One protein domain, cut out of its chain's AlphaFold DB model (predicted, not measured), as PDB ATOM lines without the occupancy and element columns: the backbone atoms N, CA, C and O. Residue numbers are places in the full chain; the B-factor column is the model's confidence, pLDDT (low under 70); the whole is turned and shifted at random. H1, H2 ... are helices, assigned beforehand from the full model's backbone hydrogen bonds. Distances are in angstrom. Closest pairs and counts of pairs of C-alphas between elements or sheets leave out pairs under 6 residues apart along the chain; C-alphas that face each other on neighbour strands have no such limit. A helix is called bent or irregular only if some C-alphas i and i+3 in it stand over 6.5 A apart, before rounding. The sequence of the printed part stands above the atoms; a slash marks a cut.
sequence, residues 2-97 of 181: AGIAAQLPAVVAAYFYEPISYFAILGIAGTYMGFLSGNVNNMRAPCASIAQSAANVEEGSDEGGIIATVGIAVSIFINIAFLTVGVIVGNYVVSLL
ATOM      1  N   ALA A   2     132.284 176.046  67.484       40.78
ATOM      2  CA  ALA A   2     132.348 175.348  66.190       40.78
ATOM      3  C   ALA A   2     131.805 173.901  66.224       40.78
ATOM      4  O   ALA A   2     131.064 173.522  65.328       40.78
ATOM      5  N   GLY A   3     132.092 173.126  67.280       44.09
ATOM      6  CA  GLY A   3     131.573 171.755  67.425       44.09
ATOM      7  C   GLY A   3     130.047 171.685  67.559       44.09
ATOM      8  O   GLY A   3     129.412 170.896  66.877       44.09
ATOM      9  N   ILE A   4     129.441 172.568  68.363       44.91
ATOM     10  CA  ILE A   4     127.973 172.656  68.499       44.91
ATOM     11  C   ILE A   4     127.334 173.046  67.162       44.91
ATOM     12  O   ILE A   4     126.331 172.465  66.769       44.91
ATOM     13  N   ALA A   5     127.943 173.984  66.436       45.31
ATOM     14  CA  ALA A   5     127.441 174.439  65.145       45.31
ATOM     15  C   ALA A   5     127.607 173.399  64.016       45.31
ATOM     16  O   ALA A   5     126.774 173.365  63.118       45.31
ATOM     17  N   ALA A   6     128.627 172.532  64.079       50.59
ATOM     18  CA  ALA A   6     128.825 171.421  63.141       50.59
ATOM     19  C   ALA A   6     127.922 170.212  63.446       50.59
ATOM     20  O   ALA A   6     127.512 169.502  62.531       50.59
ATOM     21  N   GLN A   7     127.593 169.996  64.723       50.38
ATOM     22  CA  GLN A   7     126.753 168.882  65.160       50.38
ATOM     23  C   GLN A   7     125.262 169.178  64.991       50.38
ATOM     24  O   GLN A   7     124.501 168.279  64.642       50.38
ATOM     25  N   LEU A   8     124.856 170.440  65.188       50.97
ATOM     26  CA  LEU A   8     123.467 170.896  65.078       50.97
ATOM     27  C   LEU A   8     122.763 170.355  63.827       50.97
ATOM     28  O   LEU A   8     121.695 169.778  63.958       50.97
ATOM     29  N   PRO A   9     123.337 170.469  62.622       52.62
ATOM     30  CA  PRO A   9     122.600 170.138  61.417       52.62
ATOM     31  C   PRO A   9     122.471 168.625  61.167       52.62
ATOM     32  O   PRO A   9     121.436 168.169  60.686       52.62
ATOM     33  N   ALA A  10     123.487 167.834  61.534       52.91
ATOM     34  CA  ALA A  10     123.414 166.371  61.482       52.91
ATOM     35  C   ALA A  10     122.411 165.828  62.513       52.91
ATOM     36  O   ALA A  10     121.643 164.911  62.225       52.91
ATOM     37  N   VAL A  11     122.387 166.449  63.694       59.12
ATOM     38  CA  VAL A  11     121.458 166.126  64.779       59.12
ATOM     39  C   VAL A  11     120.036 166.574  64.443       59.12
ATOM     40  O   VAL A  11     119.105 165.859  64.773       59.12
ATOM     41  N   VAL A  12     119.836 167.683  63.722       59.59
ATOM     42  CA  VAL A  12     118.497 168.161  63.321       59.59
ATOM     43  C   VAL A  12     117.787 167.158  62.416       59.59
ATOM     44  O   VAL A  12     116.620 166.876  62.648       59.59
ATOM     45  N   ALA A  13     118.467 166.575  61.424       56.94
ATOM     46  CA  ALA A  13     117.856 165.535  60.593       56.94
ATOM     47  C   ALA A  13     117.540 164.270  61.412       56.94
ATOM     48  O   ALA A  13     116.440 163.727  61.301       56.94
ATOM     49  N   ALA A  14     118.477 163.846  62.269       61.84
ATOM     50  CA  ALA A  14     118.300 162.737  63.208       61.84
ATOM     51  C   ALA A  14     117.107 162.948  64.151       61.84
ATOM     52  O   ALA A  14     116.303 162.043  64.332       61.84
ATOM     53  N   TYR A  15     116.888 164.177  64.617       66.31
ATOM     54  CA  TYR A  15     115.754 164.548  65.462       66.31
ATOM     55  C   TYR A  15     114.381 164.301  64.832       66.31
ATOM     56  O   TYR A  15     113.402 164.222  65.564       66.31
ATOM     57  N   PHE A  16     114.281 164.200  63.503       65.25
ATOM     58  CA  PHE A  16     113.013 163.889  62.843       65.25
ATOM     59  C   PHE A  16     112.830 162.391  62.625       65.25
ATOM     60  O   PHE A  16     111.772 161.863  62.957       65.25
ATOM     61  N   TYR A  17     113.828 161.694  62.073       63.66
ATOM     62  CA  TYR A  17     113.655 160.274  61.744       63.66
ATOM     63  C   TYR A  17     113.894 159.347  62.941       63.66
ATOM     64  O   TYR A  17     113.208 158.337  63.053       63.66
ATOM     65  N   GLU A  18     114.811 159.679  63.857       71.94
ATOM     66  CA  GLU A  18     115.135 158.811  64.994       71.94
ATOM     67  C   GLU A  18     113.943 158.625  65.936       71.94
ATOM     68  O   GLU A  18     113.651 157.476  66.261       71.94
ATOM     69  N   PRO A  19     113.190 159.668  66.348       70.81
ATOM     70  CA  PRO A  19     112.041 159.447  67.218       70.81
ATOM     71  C   PRO A  19     110.974 158.597  66.545       70.81
ATOM     72  O   PRO A  19     110.416 157.724  67.191       70.81
ATOM     73  N   ILE A  20     110.727 158.791  65.249       75.69
ATOM     74  CA  ILE A  20     109.719 158.018  64.514       75.69
ATOM     75  C   ILE A  20     110.126 156.541  64.442       75.69
ATOM     76  O   ILE A  20     109.311 155.664  64.715       75.69
ATOM     77  N   SER A  21     111.389 156.259  64.115       73.25
ATOM     78  CA  SER A  21     111.893 154.888  64.001       73.25
ATOM     79  C   SER A  21     111.997 154.180  65.352       73.25
ATOM     80  O   SER A  21     111.620 153.017  65.461       73.25
ATOM     81  N   TYR A  22     112.488 154.862  66.390       75.44
ATOM     82  CA  TYR A  22     112.688 154.249  67.702       75.44
ATOM     83  C   TYR A  22     111.412 154.164  68.530       75.44
ATOM     84  O   TYR A  22     111.280 153.234  69.317       75.44
ATOM     85  N   PHE A  23     110.444 155.058  68.327       76.12
ATOM     86  CA  PHE A  23     109.179 155.004  69.056       76.12
ATOM     87  C   PHE A  23     108.404 153.709  68.799       76.12
ATOM     88  O   PHE A  23     107.850 153.144  69.740       76.12
ATOM     89  N   ALA A  24     108.431 153.207  67.560       72.44
ATOM     90  CA  ALA A  24     107.767 151.958  67.187       72.44
ATOM     91  C   ALA A  24     108.315 150.734  67.943       72.44
ATOM     92  O   ALA A  24     107.567 149.811  68.238       72.44
ATOM     93  N   ILE A  25     109.606 150.745  68.285       70.12
ATOM     94  CA  ILE A  25     110.291 149.616  68.932       70.12
ATOM     95  C   ILE A  25     110.310 149.792  70.459       70.12
ATOM     96  O   ILE A  25     110.105 148.844  71.214       70.12
ATOM     97  N   LEU A  26     110.565 151.017  70.930       76.75
ATOM     98  CA  LEU A  26     110.872 151.317  72.331       76.75
ATOM     99  C   LEU A  26     109.655 151.767  73.156       76.75
ATOM    100  O   LEU A  26     109.723 151.761  74.387       76.75
ATOM    101  N   GLY A  27     108.577 152.219  72.510       80.44
ATOM    102  CA  GLY A  27     107.427 152.837  73.177       80.44
ATOM    103  C   GLY A  27     107.745 154.188  73.839       80.44
ATOM    104  O   GLY A  27     108.849 154.724  73.727       80.44
ATOM    105  N   ILE A  28     106.769 154.767  74.550       80.38
ATOM    106  CA  ILE A  28     106.857 156.132  75.113       80.38
ATOM    107  C   ILE A  28     107.996 156.260  76.138       80.38
ATOM    108  O   ILE A  28     108.861 157.131  76.017       80.38
ATOM    109  N   ALA A  29     108.013 155.386  77.148       81.75
ATOM    110  CA  ALA A  29     108.969 155.468  78.251       81.75
ATOM    111  C   ALA A  29     110.394 155.075  77.821       81.75
ATOM    112  O   ALA A  29     111.358 155.752  78.187       81.75
ATOM    113  N   GLY A  30     110.532 154.035  76.991       80.94
ATOM    114  CA  GLY A  30     111.816 153.621  76.431       80.94
ATOM    115  C   GLY A  30     112.440 154.692  75.535       80.94
ATOM    116  O   GLY A  30     113.630 154.980  75.655       80.94
ATOM    117  N   THR A  31     111.633 155.359  74.706       83.88
ATOM    118  CA  THR A  31     112.098 156.463  73.850       83.88
ATOM    119  C   THR A  31     112.589 157.653  74.677       83.88
ATOM    120  O   THR A  31     113.664 158.190  74.406       83.88
ATOM    121  N   TYR A  32     111.859 158.027  75.733       84.38
ATOM    122  CA  TYR A  32     112.274 159.097  76.644       84.38
ATOM    123  C   TYR A  32     113.627 158.796  77.308       84.38
ATOM    124  O   TYR A  32     114.556 159.604  77.236       84.38
ATOM    125  N   MET A  33     113.770 157.612  77.907       84.75
ATOM    126  CA  MET A  33     115.016 157.213  78.566       84.75
ATOM    127  C   MET A  33     116.174 157.039  77.581       84.75
ATOM    128  O   MET A  33     117.306 157.415  77.889       84.75
ATOM    129  N   GLY A  34     115.899 156.499  76.393       82.19
ATOM    130  CA  GLY A  34     116.882 156.320  75.331       82.19
ATOM    131  C   GLY A  34     117.482 157.649  74.881       82.19
ATOM    132  O   GLY A  34     118.705 157.790  74.875       82.19
ATOM    133  N   PHE A  35     116.651 158.646  74.570       80.94
ATOM    134  CA  PHE A  35     117.150 159.951  74.129       80.94
ATOM    135  C   PHE A  35     117.857 160.730  75.237       80.94
ATOM    136  O   PHE A  35     118.855 161.392  74.959       80.94
ATOM    137  N   LEU A  36     117.400 160.619  76.487       83.25
ATOM    138  CA  LEU A  36     118.060 161.276  77.614       83.25
ATOM    139  C   LEU A  36     119.436 160.659  77.915       83.25
ATOM    140  O   LEU A  36     120.398 161.375  78.179       83.25
ATOM    141  N   SER A  37     119.542 159.328  77.861       79.94
ATOM    142  CA  SER A  37     120.803 158.617  78.095       79.94
ATOM    143  C   SER A  37     121.755 158.656  76.895       79.94
ATOM    144  O   SER A  37     122.946 158.383  77.067       79.94
ATOM    145  N   GLY A  38     121.247 158.898  75.688       81.06
ATOM    146  CA  GLY A  38     122.003 158.771  74.450       81.06
ATOM    147  C   GLY A  38     122.387 157.326  74.096       81.06
ATOM    148  O   GLY A  38     121.957 156.348  74.714       81.06
ATOM    149  N   ASN A  39     123.220 157.204  73.057       81.31
ATOM    150  CA  ASN A  39     123.703 155.934  72.498       81.31
ATOM    151  C   ASN A  39     122.578 154.936  72.145       81.31
ATOM    152  O   ASN A  39     122.706 153.722  72.342       81.31
ATOM    153  N   VAL A  40     121.459 155.468  71.638       81.62
ATOM    154  CA  VAL A  40     120.244 154.696  71.350       81.62
ATOM    155  C   VAL A  40     120.539 153.587  70.345       81.62
ATOM    156  O   VAL A  40     120.309 152.418  70.635       81.62
ATOM    157  N   ASN A  41     121.157 153.935  69.220       77.12
ATOM    158  CA  ASN A  41     121.283 153.051  68.060       77.12
ATOM    159  C   ASN A  41     122.265 151.898  68.304       77.12
ATOM    160  O   ASN A  41     122.036 150.795  67.822       77.12
ATOM    161  N   ASN A  42     123.346 152.134  69.059       80.06
ATOM    162  CA  ASN A  42     124.379 151.109  69.242       80.06
ATOM    163  C   ASN A  42     124.142 150.221  70.462       80.06
ATOM    164  O   ASN A  42     124.710 149.136  70.521       80.06
ATOM    165  N   MET A  43     123.378 150.679  71.459       83.38
ATOM    166  CA  MET A  43     123.251 149.936  72.715       83.38
ATOM    167  C   MET A  43     121.822 149.864  73.244       83.38
ATOM    168  O   MET A  43     121.390 148.787  73.633       83.38
ATOM    169  N   ARG A  44     121.048 150.958  73.241       87.50
ATOM    170  CA  ARG A  44     119.700 150.930  73.849       87.50
ATOM    171  C   ARG A  44     118.683 150.172  73.000       87.50
ATOM    172  O   ARG A  44     117.961 149.342  73.536       87.50
ATOM    173  N   ALA A  45     118.661 150.422  71.695       86.44
ATOM    174  CA  ALA A  45     117.789 149.746  70.742       86.44
ATOM    175  C   ALA A  45     118.039 148.225  70.675       86.44
ATOM    176  O   ALA A  45     117.076 147.478  70.839       86.44
ATOM    177  N   PRO A  46     119.287 147.725  70.540       87.25
ATOM    178  CA  PRO A  46     119.522 146.283  70.580       87.25
ATOM    179  C   PRO A  46     119.228 145.671  71.957       87.25
ATOM    180  O   PRO A  46     118.680 144.576  72.015       87.25
ATOM    181  N   CYS A  47     119.517 146.359  73.073       87.25
ATOM    182  CA  CYS A  47     119.134 145.860  74.401       87.25
ATOM    183  C   CYS A  47     117.613 145.739  74.565       87.25
ATOM    184  O   CYS A  47     117.154 144.773  75.169       87.25
ATOM    185  N   ALA A  48     116.839 146.689  74.031       87.94
ATOM    186  CA  ALA A  48     115.381 146.629  74.042       87.94
ATOM    187  C   ALA A  48     114.853 145.447  73.214       87.94
ATOM    188  O   ALA A  48     114.093 144.642  73.745       87.94
ATOM    189  N   SER A  49     115.324 145.291  71.973       87.50
ATOM    190  CA  SER A  49     114.896 144.203  71.079       87.50
ATOM    191  C   SER A  49     115.282 142.817  71.622       87.50
ATOM    192  O   SER A  49     114.475 141.887  71.609       87.50
ATOM    193  N   ILE A  50     116.475 142.673  72.217       89.62
ATOM    194  CA  ILE A  50     116.888 141.425  72.882       89.62
ATOM    195  C   ILE A  50     116.030 141.148  74.124       89.62
ATOM    196  O   ILE A  50     115.659 140.000  74.357       89.62
ATOM    197  N   ALA A  51     115.694 142.169  74.919       89.38
ATOM    198  CA  ALA A  51     114.825 142.001  76.083       89.38
ATOM    199  C   ALA A  51     113.405 141.573  75.675       89.38
ATOM    200  O   ALA A  51     112.848 140.662  76.284       89.38
ATOM    201  N   GLN A  52     112.854 142.181  74.621       89.25
ATOM    202  CA  GLN A  52     111.557 141.811  74.045       89.25
ATOM    203  C   GLN A  52     111.578 140.372  73.507       89.25
ATOM    204  O   GLN A  52     110.719 139.564  73.858       89.25
ATOM    205  N   SER A  53     112.627 140.009  72.762       88.50
ATOM    206  CA  SER A  53     112.832 138.646  72.252       88.50
ATOM    207  C   SER A  53     112.946 137.614  73.380       88.50
ATOM    208  O   SER A  53     112.343 136.546  73.311       88.50
ATOM    209  N   ALA A  54     113.679 137.928  74.454       90.25
ATOM    210  CA  ALA A  54     113.843 137.038  75.603       90.25
ATOM    211  C   ALA A  54     112.537 136.830  76.390       90.25
ATOM    212  O   ALA A  54     112.321 135.760  76.957       90.25
ATOM    213  N   ALA A  55     111.663 137.837  76.407       89.06
ATOM    214  CA  ALA A  55     110.343 137.754  77.021       89.06
ATOM    215  C   ALA A  55     109.266 137.162  76.089       89.06
ATOM    216  O   ALA A  55     108.133 136.993  76.531       89.06
ATOM    217  N   ASN A  56     109.605 136.814  74.838       89.56
ATOM    218  CA  ASN A  56     108.668 136.363  73.797       89.56
ATOM    219  C   ASN A  56     107.476 137.319  73.598       89.56
ATOM    220  O   ASN A  56     106.343 136.876  73.418       89.56
ATOM    221  N   VAL A  57     107.734 138.628  73.646       88.88
ATOM    222  CA  VAL A  57     106.722 139.669  73.404       88.88
ATOM    223  C   VAL A  57     106.923 140.298  72.030       88.88
ATOM    224  O   VAL A  57     108.053 140.451  71.567       88.88
ATOM    225  N   GLU A  58     105.823 140.658  71.374       84.31
ATOM    226  CA  GLU A  58     105.851 141.290  70.055       84.31
ATOM    227  C   GLU A  58     106.359 142.739  70.153       84.31
ATOM    228  O   GLU A  58     105.960 143.502  71.040       84.31
ATOM    229  N   GLU A  59     107.266 143.130  69.254       79.31
ATOM    230  CA  GLU A  59     107.768 144.505  69.206       79.31
ATOM    231  C   GLU A  59     106.625 145.465  68.844       79.31
ATOM    232  O   GLU A  59     105.880 145.244  67.890       79.31
ATOM    233  N   GLY A  60     106.476 146.543  69.615       76.94
ATOM    234  CA  GLY A  60     105.388 147.506  69.431       76.94
ATOM    235  C   GLY A  60     104.059 147.124  70.094       76.94
ATOM    236  O   GLY A  60     103.126 147.924  70.023       76.94
ATOM    237  N   SER A  61     103.960 145.972  70.775       85.12
ATOM    238  CA  SER A  61     102.829 145.687  71.672       85.12
ATOM    239  C   SER A  61     102.949 146.458  72.996       85.12
ATOM    240  O   SER A  61     104.037 146.907  73.372       85.12
ATOM    241  N   ASP A  62     101.845 146.593  73.739       83.12
ATOM    242  CA  ASP A  62     101.852 147.252  75.055       83.12
ATOM    243  C   ASP A  62     102.798 146.540  76.041       83.12
ATOM    244  O   ASP A  62     103.574 147.183  76.752       83.12
ATOM    245  N   GLU A  63     102.806 145.202  76.036       84.62
ATOM    246  CA  GLU A  63     103.725 144.397  76.849       84.62
ATOM    247  C   GLU A  63     105.172 144.539  76.356       84.62
ATOM    248  O   GLU A  63     106.093 144.708  77.160       84.62
ATOM    249  N   GLY A  64     105.370 144.558  75.034       84.44
ATOM    250  CA  GLY A  64     106.658 144.803  74.391       84.44
ATOM    251  C   GLY A  64     107.263 146.144  74.792       84.44
ATOM    252  O   GLY A  64     108.457 146.217  75.092       84.44
ATOM    253  N   GLY A  65     106.452 147.200  74.866       85.25
ATOM    254  CA  GLY A  65     106.880 148.524  75.312       85.25
ATOM    255  C   GLY A  65     107.357 148.538  76.769       85.25
ATOM    256  O   GLY A  65     108.375 149.162  77.082       85.25
ATOM    257  N   ILE A  66     106.676 147.813  77.663       88.44
ATOM    258  CA  ILE A  66     107.073 147.696  79.076       88.44
ATOM    259  C   ILE A  66     108.408 146.952  79.195       88.44
ATOM    260  O   ILE A  66     109.325 147.429  79.868       88.44
ATOM    261  N   ILE A  67     108.556 145.820  78.503       90.56
ATOM    262  CA  ILE A  67     109.795 145.030  78.535       90.56
ATOM    263  C   ILE A  67     110.973 145.807  77.930       90.56
ATOM    264  O   ILE A  67     112.048 145.848  78.534       90.56
ATOM    265  N   ALA A  68     110.775 146.499  76.801       88.31
ATOM    266  CA  ALA A  68     111.792 147.381  76.219       88.31
ATOM    267  C   ALA A  68     112.222 148.483  77.191       88.31
ATOM    268  O   ALA A  68     113.412 148.753  77.346       88.31
ATOM    269  N   THR A  69     111.260 149.092  77.885       89.44
ATOM    270  CA  THR A  69     111.505 150.138  78.884       89.44
ATOM    271  C   THR A  69     112.393 149.621  80.019       89.44
ATOM    272  O   THR A  69     113.373 150.278  80.377       89.44
ATOM    273  N   VAL A  70     112.113 148.424  80.545       90.75
ATOM    274  CA  VAL A  70     112.943 147.786  81.581       90.75
ATOM    275  C   VAL A  70     114.339 147.454  81.045       90.75
ATOM    276  O   VAL A  70     115.334 147.769  81.701       90.75
ATOM    277  N   GLY A  71     114.438 146.888  79.838       89.38
ATOM    278  CA  GLY A  71     115.719 146.587  79.191       89.38
ATOM    279  C   GLY A  71     116.590 147.833  79.008       89.38
ATOM    280  O   GLY A  71     117.782 147.828  79.330       89.38
ATOM    281  N   ILE A  72     115.984 148.943  78.582       90.62
ATOM    282  CA  ILE A  72     116.663 150.236  78.472       90.62
ATOM    283  C   ILE A  72     117.096 150.733  79.849       90.62
ATOM    284  O   ILE A  72     118.264 151.088  80.005       90.62
ATOM    285  N   ALA A  73     116.222 150.715  80.856       90.69
ATOM    286  CA  ALA A  73     116.557 151.177  82.201       90.69
ATOM    287  C   ALA A  73     117.766 150.424  82.781       90.69
ATOM    288  O   ALA A  73     118.741 151.048  83.205       90.69
ATOM    289  N   VAL A  74     117.763 149.088  82.715       92.12
ATOM    290  CA  VAL A  74     118.881 148.256  83.191       92.12
ATOM    291  C   VAL A  74     120.157 148.567  82.416       92.12
ATOM    292  O   VAL A  74     121.218 148.760  83.016       92.12
ATOM    293  N   SER A  75     120.061 148.699  81.091       92.38
ATOM    294  CA  SER A  75     121.217 149.065  80.281       92.38
ATOM    295  C   SER A  75     121.810 150.409  80.733       92.38
ATOM    296  O   SER A  75     123.031 150.590  80.678       92.38
ATOM    297  N   ILE A  76     120.985 151.386  81.138       91.69
ATOM    298  CA  ILE A  76     121.444 152.716  81.572       91.69
ATOM    299  C   ILE A  76     122.243 152.593  82.860       91.69
ATOM    300  O   ILE A  76     123.373 153.076  82.907       91.69
ATOM    301  N   PHE A  77     121.712 151.883  83.855       92.88
ATOM    302  CA  PHE A  77     122.409 151.661  85.121       92.88
ATOM    303  C   PHE A  77     123.760 150.974  84.929       92.88
ATOM    304  O   PHE A  77     124.768 151.444  85.458       92.88
ATOM    305  N   ILE A  78     123.804 149.910  84.121       93.00
ATOM    306  CA  ILE A  78     125.050 149.193  83.826       93.00
ATOM    307  C   ILE A  78     126.047 150.126  83.130       93.00
ATOM    308  O   ILE A  78     127.206 150.210  83.532       93.00
ATOM    309  N   ASN A  79     125.602 150.869  82.116       91.56
ATOM    310  CA  ASN A  79     126.472 151.785  81.387       91.56
ATOM    311  C   ASN A  79     127.051 152.881  82.283       91.56
ATOM    312  O   ASN A  79     128.246 153.143  82.196       91.56
ATOM    313  N   ILE A  80     126.237 153.475  83.158       91.31
ATOM    314  CA  ILE A  80     126.699 154.489  84.109       91.31
ATOM    315  C   ILE A  80     127.727 153.880  85.063       91.31
ATOM    316  O   ILE A  80     128.792 154.462  85.228       91.31
ATOM    317  N   ALA A  81     127.469 152.696  85.625       93.25
ATOM    318  CA  ALA A  81     128.401 152.044  86.543       93.25
ATOM    319  C   ALA A  81     129.782 151.810  85.901       93.25
ATOM    320  O   ALA A  81     130.807 152.207  86.461       93.25
ATOM    321  N   PHE A  82     129.818 151.232  84.696       92.75
ATOM    322  CA  PHE A  82     131.074 151.016  83.971       92.75
ATOM    323  C   PHE A  82     131.736 152.326  83.541       92.75
ATOM    324  O   PHE A  82     132.958 152.448  83.630       92.75
ATOM    325  N   LEU A  83     130.951 153.318  83.114       92.12
ATOM    326  CA  LEU A  83     131.469 154.630  82.746       92.12
ATOM    327  C   LEU A  83     132.118 155.319  83.948       92.12
ATOM    328  O   LEU A  83     133.205 155.867  83.807       92.12
ATOM    329  N   THR A  84     131.508 155.256  85.132       92.50
ATOM    330  CA  THR A  84     132.078 155.819  86.360       92.50
ATOM    331  C   THR A  84     133.437 155.201  86.670       92.50
ATOM    332  O   THR A  84     134.400 155.934  86.888       92.50
ATOM    333  N   VAL A  85     133.553 153.869  86.619       94.19
ATOM    334  CA  VAL A  85     134.842 153.184  86.822       94.19
ATOM    335  C   VAL A  85     135.856 153.604  85.757       94.19
ATOM    336  O   VAL A  85     136.985 153.965  86.086       94.19
ATOM    337  N   GLY A  86     135.446 153.622  84.486       93.12
ATOM    338  CA  GLY A  86     136.299 154.024  83.369       93.12
ATOM    339  C   GLY A  86     136.800 155.464  83.482       93.12
ATOM    340  O   GLY A  86     137.961 155.727  83.185       93.12
ATOM    341  N   VAL A  87     135.970 156.389  83.965       93.25
ATOM    342  CA  VAL A  87     136.352 157.791  84.184       93.25
ATOM    343  C   VAL A  87     137.328 157.924  85.351       93.25
ATOM    344  O   VAL A  87     138.294 158.672  85.230       93.25
ATOM    345  N   ILE A  88     137.128 157.192  86.452       94.00
ATOM    346  CA  ILE A  88     138.050 157.217  87.600       94.00
ATOM    347  C   ILE A  88     139.434 156.708  87.184       94.00
ATOM    348  O   ILE A  88     140.438 157.386  87.406       94.00
ATOM    349  N   VAL A  89     139.488 155.544  86.529       93.56
ATOM    350  CA  VAL A  89     140.752 154.975  86.035       93.56
ATOM    351  C   VAL A  89     141.355 155.869  84.952       93.56
ATOM    352  O   VAL A  89     142.550 156.146  84.974       93.56
ATOM    353  N   GLY A  90     140.533 156.375  84.034       90.38
ATOM    354  CA  GLY A  90     140.962 157.276  82.970       90.38
ATOM    355  C   GLY A  90     141.586 158.560  83.507       90.38
ATOM    356  O   GLY A  90     142.629 158.975  83.017       90.38
ATOM    357  N   ASN A  91     141.012 159.157  84.554       89.19
ATOM    358  CA  ASN A  91     141.571 160.345  85.197       89.19
ATOM    359  C   ASN A  91     142.959 160.065  85.796       89.19
ATOM    360  O   ASN A  91     143.889 160.843  85.588       89.19
ATOM    361  N   TYR A  92     143.119 158.915  86.457       90.62
ATOM    362  CA  TYR A  92     144.413 158.484  86.986       90.62
ATOM    363  C   TYR A  92     145.454 158.257  85.881       90.62
ATOM    364  O   TYR A  92     146.602 158.662  86.018       90.62
ATOM    365  N   VAL A  93     145.064 157.658  84.754       88.75
ATOM    366  CA  VAL A  93     145.975 157.483  83.614       88.75
ATOM    367  C   VAL A  93     146.360 158.837  83.017       88.75
ATOM    368  O   VAL A  93     147.532 159.062  82.736       88.75
ATOM    369  N   VAL A  94     145.402 159.754  82.862       87.25
ATOM    370  CA  VAL A  94     145.644 161.087  82.293       87.25
ATOM    371  C   VAL A  94     146.613 161.907  83.148       87.25
ATOM    372  O   VAL A  94     147.439 162.618  82.585       87.25
ATOM    373  N   SER A  95     146.581 161.780  84.478       86.56
ATOM    374  CA  SER A  95     147.511 162.502  85.361       86.56
ATOM    375  C   SER A  95     148.962 162.011  85.275       86.56
ATOM    376  O   SER A  95     149.877 162.746  85.644       86.56
ATOM    377  N   LEU A  96     149.186 160.803  84.750       90.19
ATOM    378  CA  LEU A  96     150.514 160.234  84.503       90.19
ATOM    379  C   LEU A  96     151.061 160.567  83.105       90.19
ATOM    380  O   LEU A  96     152.216 160.256  82.810       90.19
ATOM    381  N   LEU A  97     150.252 161.164  82.224       88.50
ATOM    382  CA  LEU A  97     150.669 161.464  80.858       88.50
ATOM    383  C   LEU A  97     151.560 162.719  80.798       88.50
ATOM    384  O   LEU A  97     151.284 163.715  81.465       88.50
TER     385      LEU A  97
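Overview. This is residues 2 to 97 of the 181 residues of an uncharacterized protein of Clostridium sp. ATCC BAA-442 (UniProt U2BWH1). Bent H1 and H3 make an open horseshoe, residues 2 to 14 and 81 to 97 sticking out; H1b and H2 pack on H3. The printed part, 96 residues with named helices H1, H2, H3, is all helix. It is loose, radius of gyration of the C-alphas 16.2 A, spanning 51 by 32 by 16 A.

Arrangement. H1, residues 2 to 37, one helix by hydrogen bonds, is bent: C-alphas 25, ending H1a, and 28, beginning H1b, are 9.6 A apart. H3, residues 62 to 95, touches H1b at a shallow tilt of 8 degrees, closest C-alphas 30 and 69, 4.3 A, and H2, residues 40 to 54, at a steep tilt of 46 degrees, closest C-alphas 48 and 68, 4.3 A. In H1b and H3 every O i to N i+4 pair is within hydrogen-bond range.

Along the chain. H1 begins at C-alpha 2 (132.348, 175.348, 66.190). H3, 49.2 A, ends at C-alpha 95 (147.511, 162.502, 85.361).

Size, cuts and confidence. The printed part has no cut; pLDDT is under 70 for residues 2 to 17.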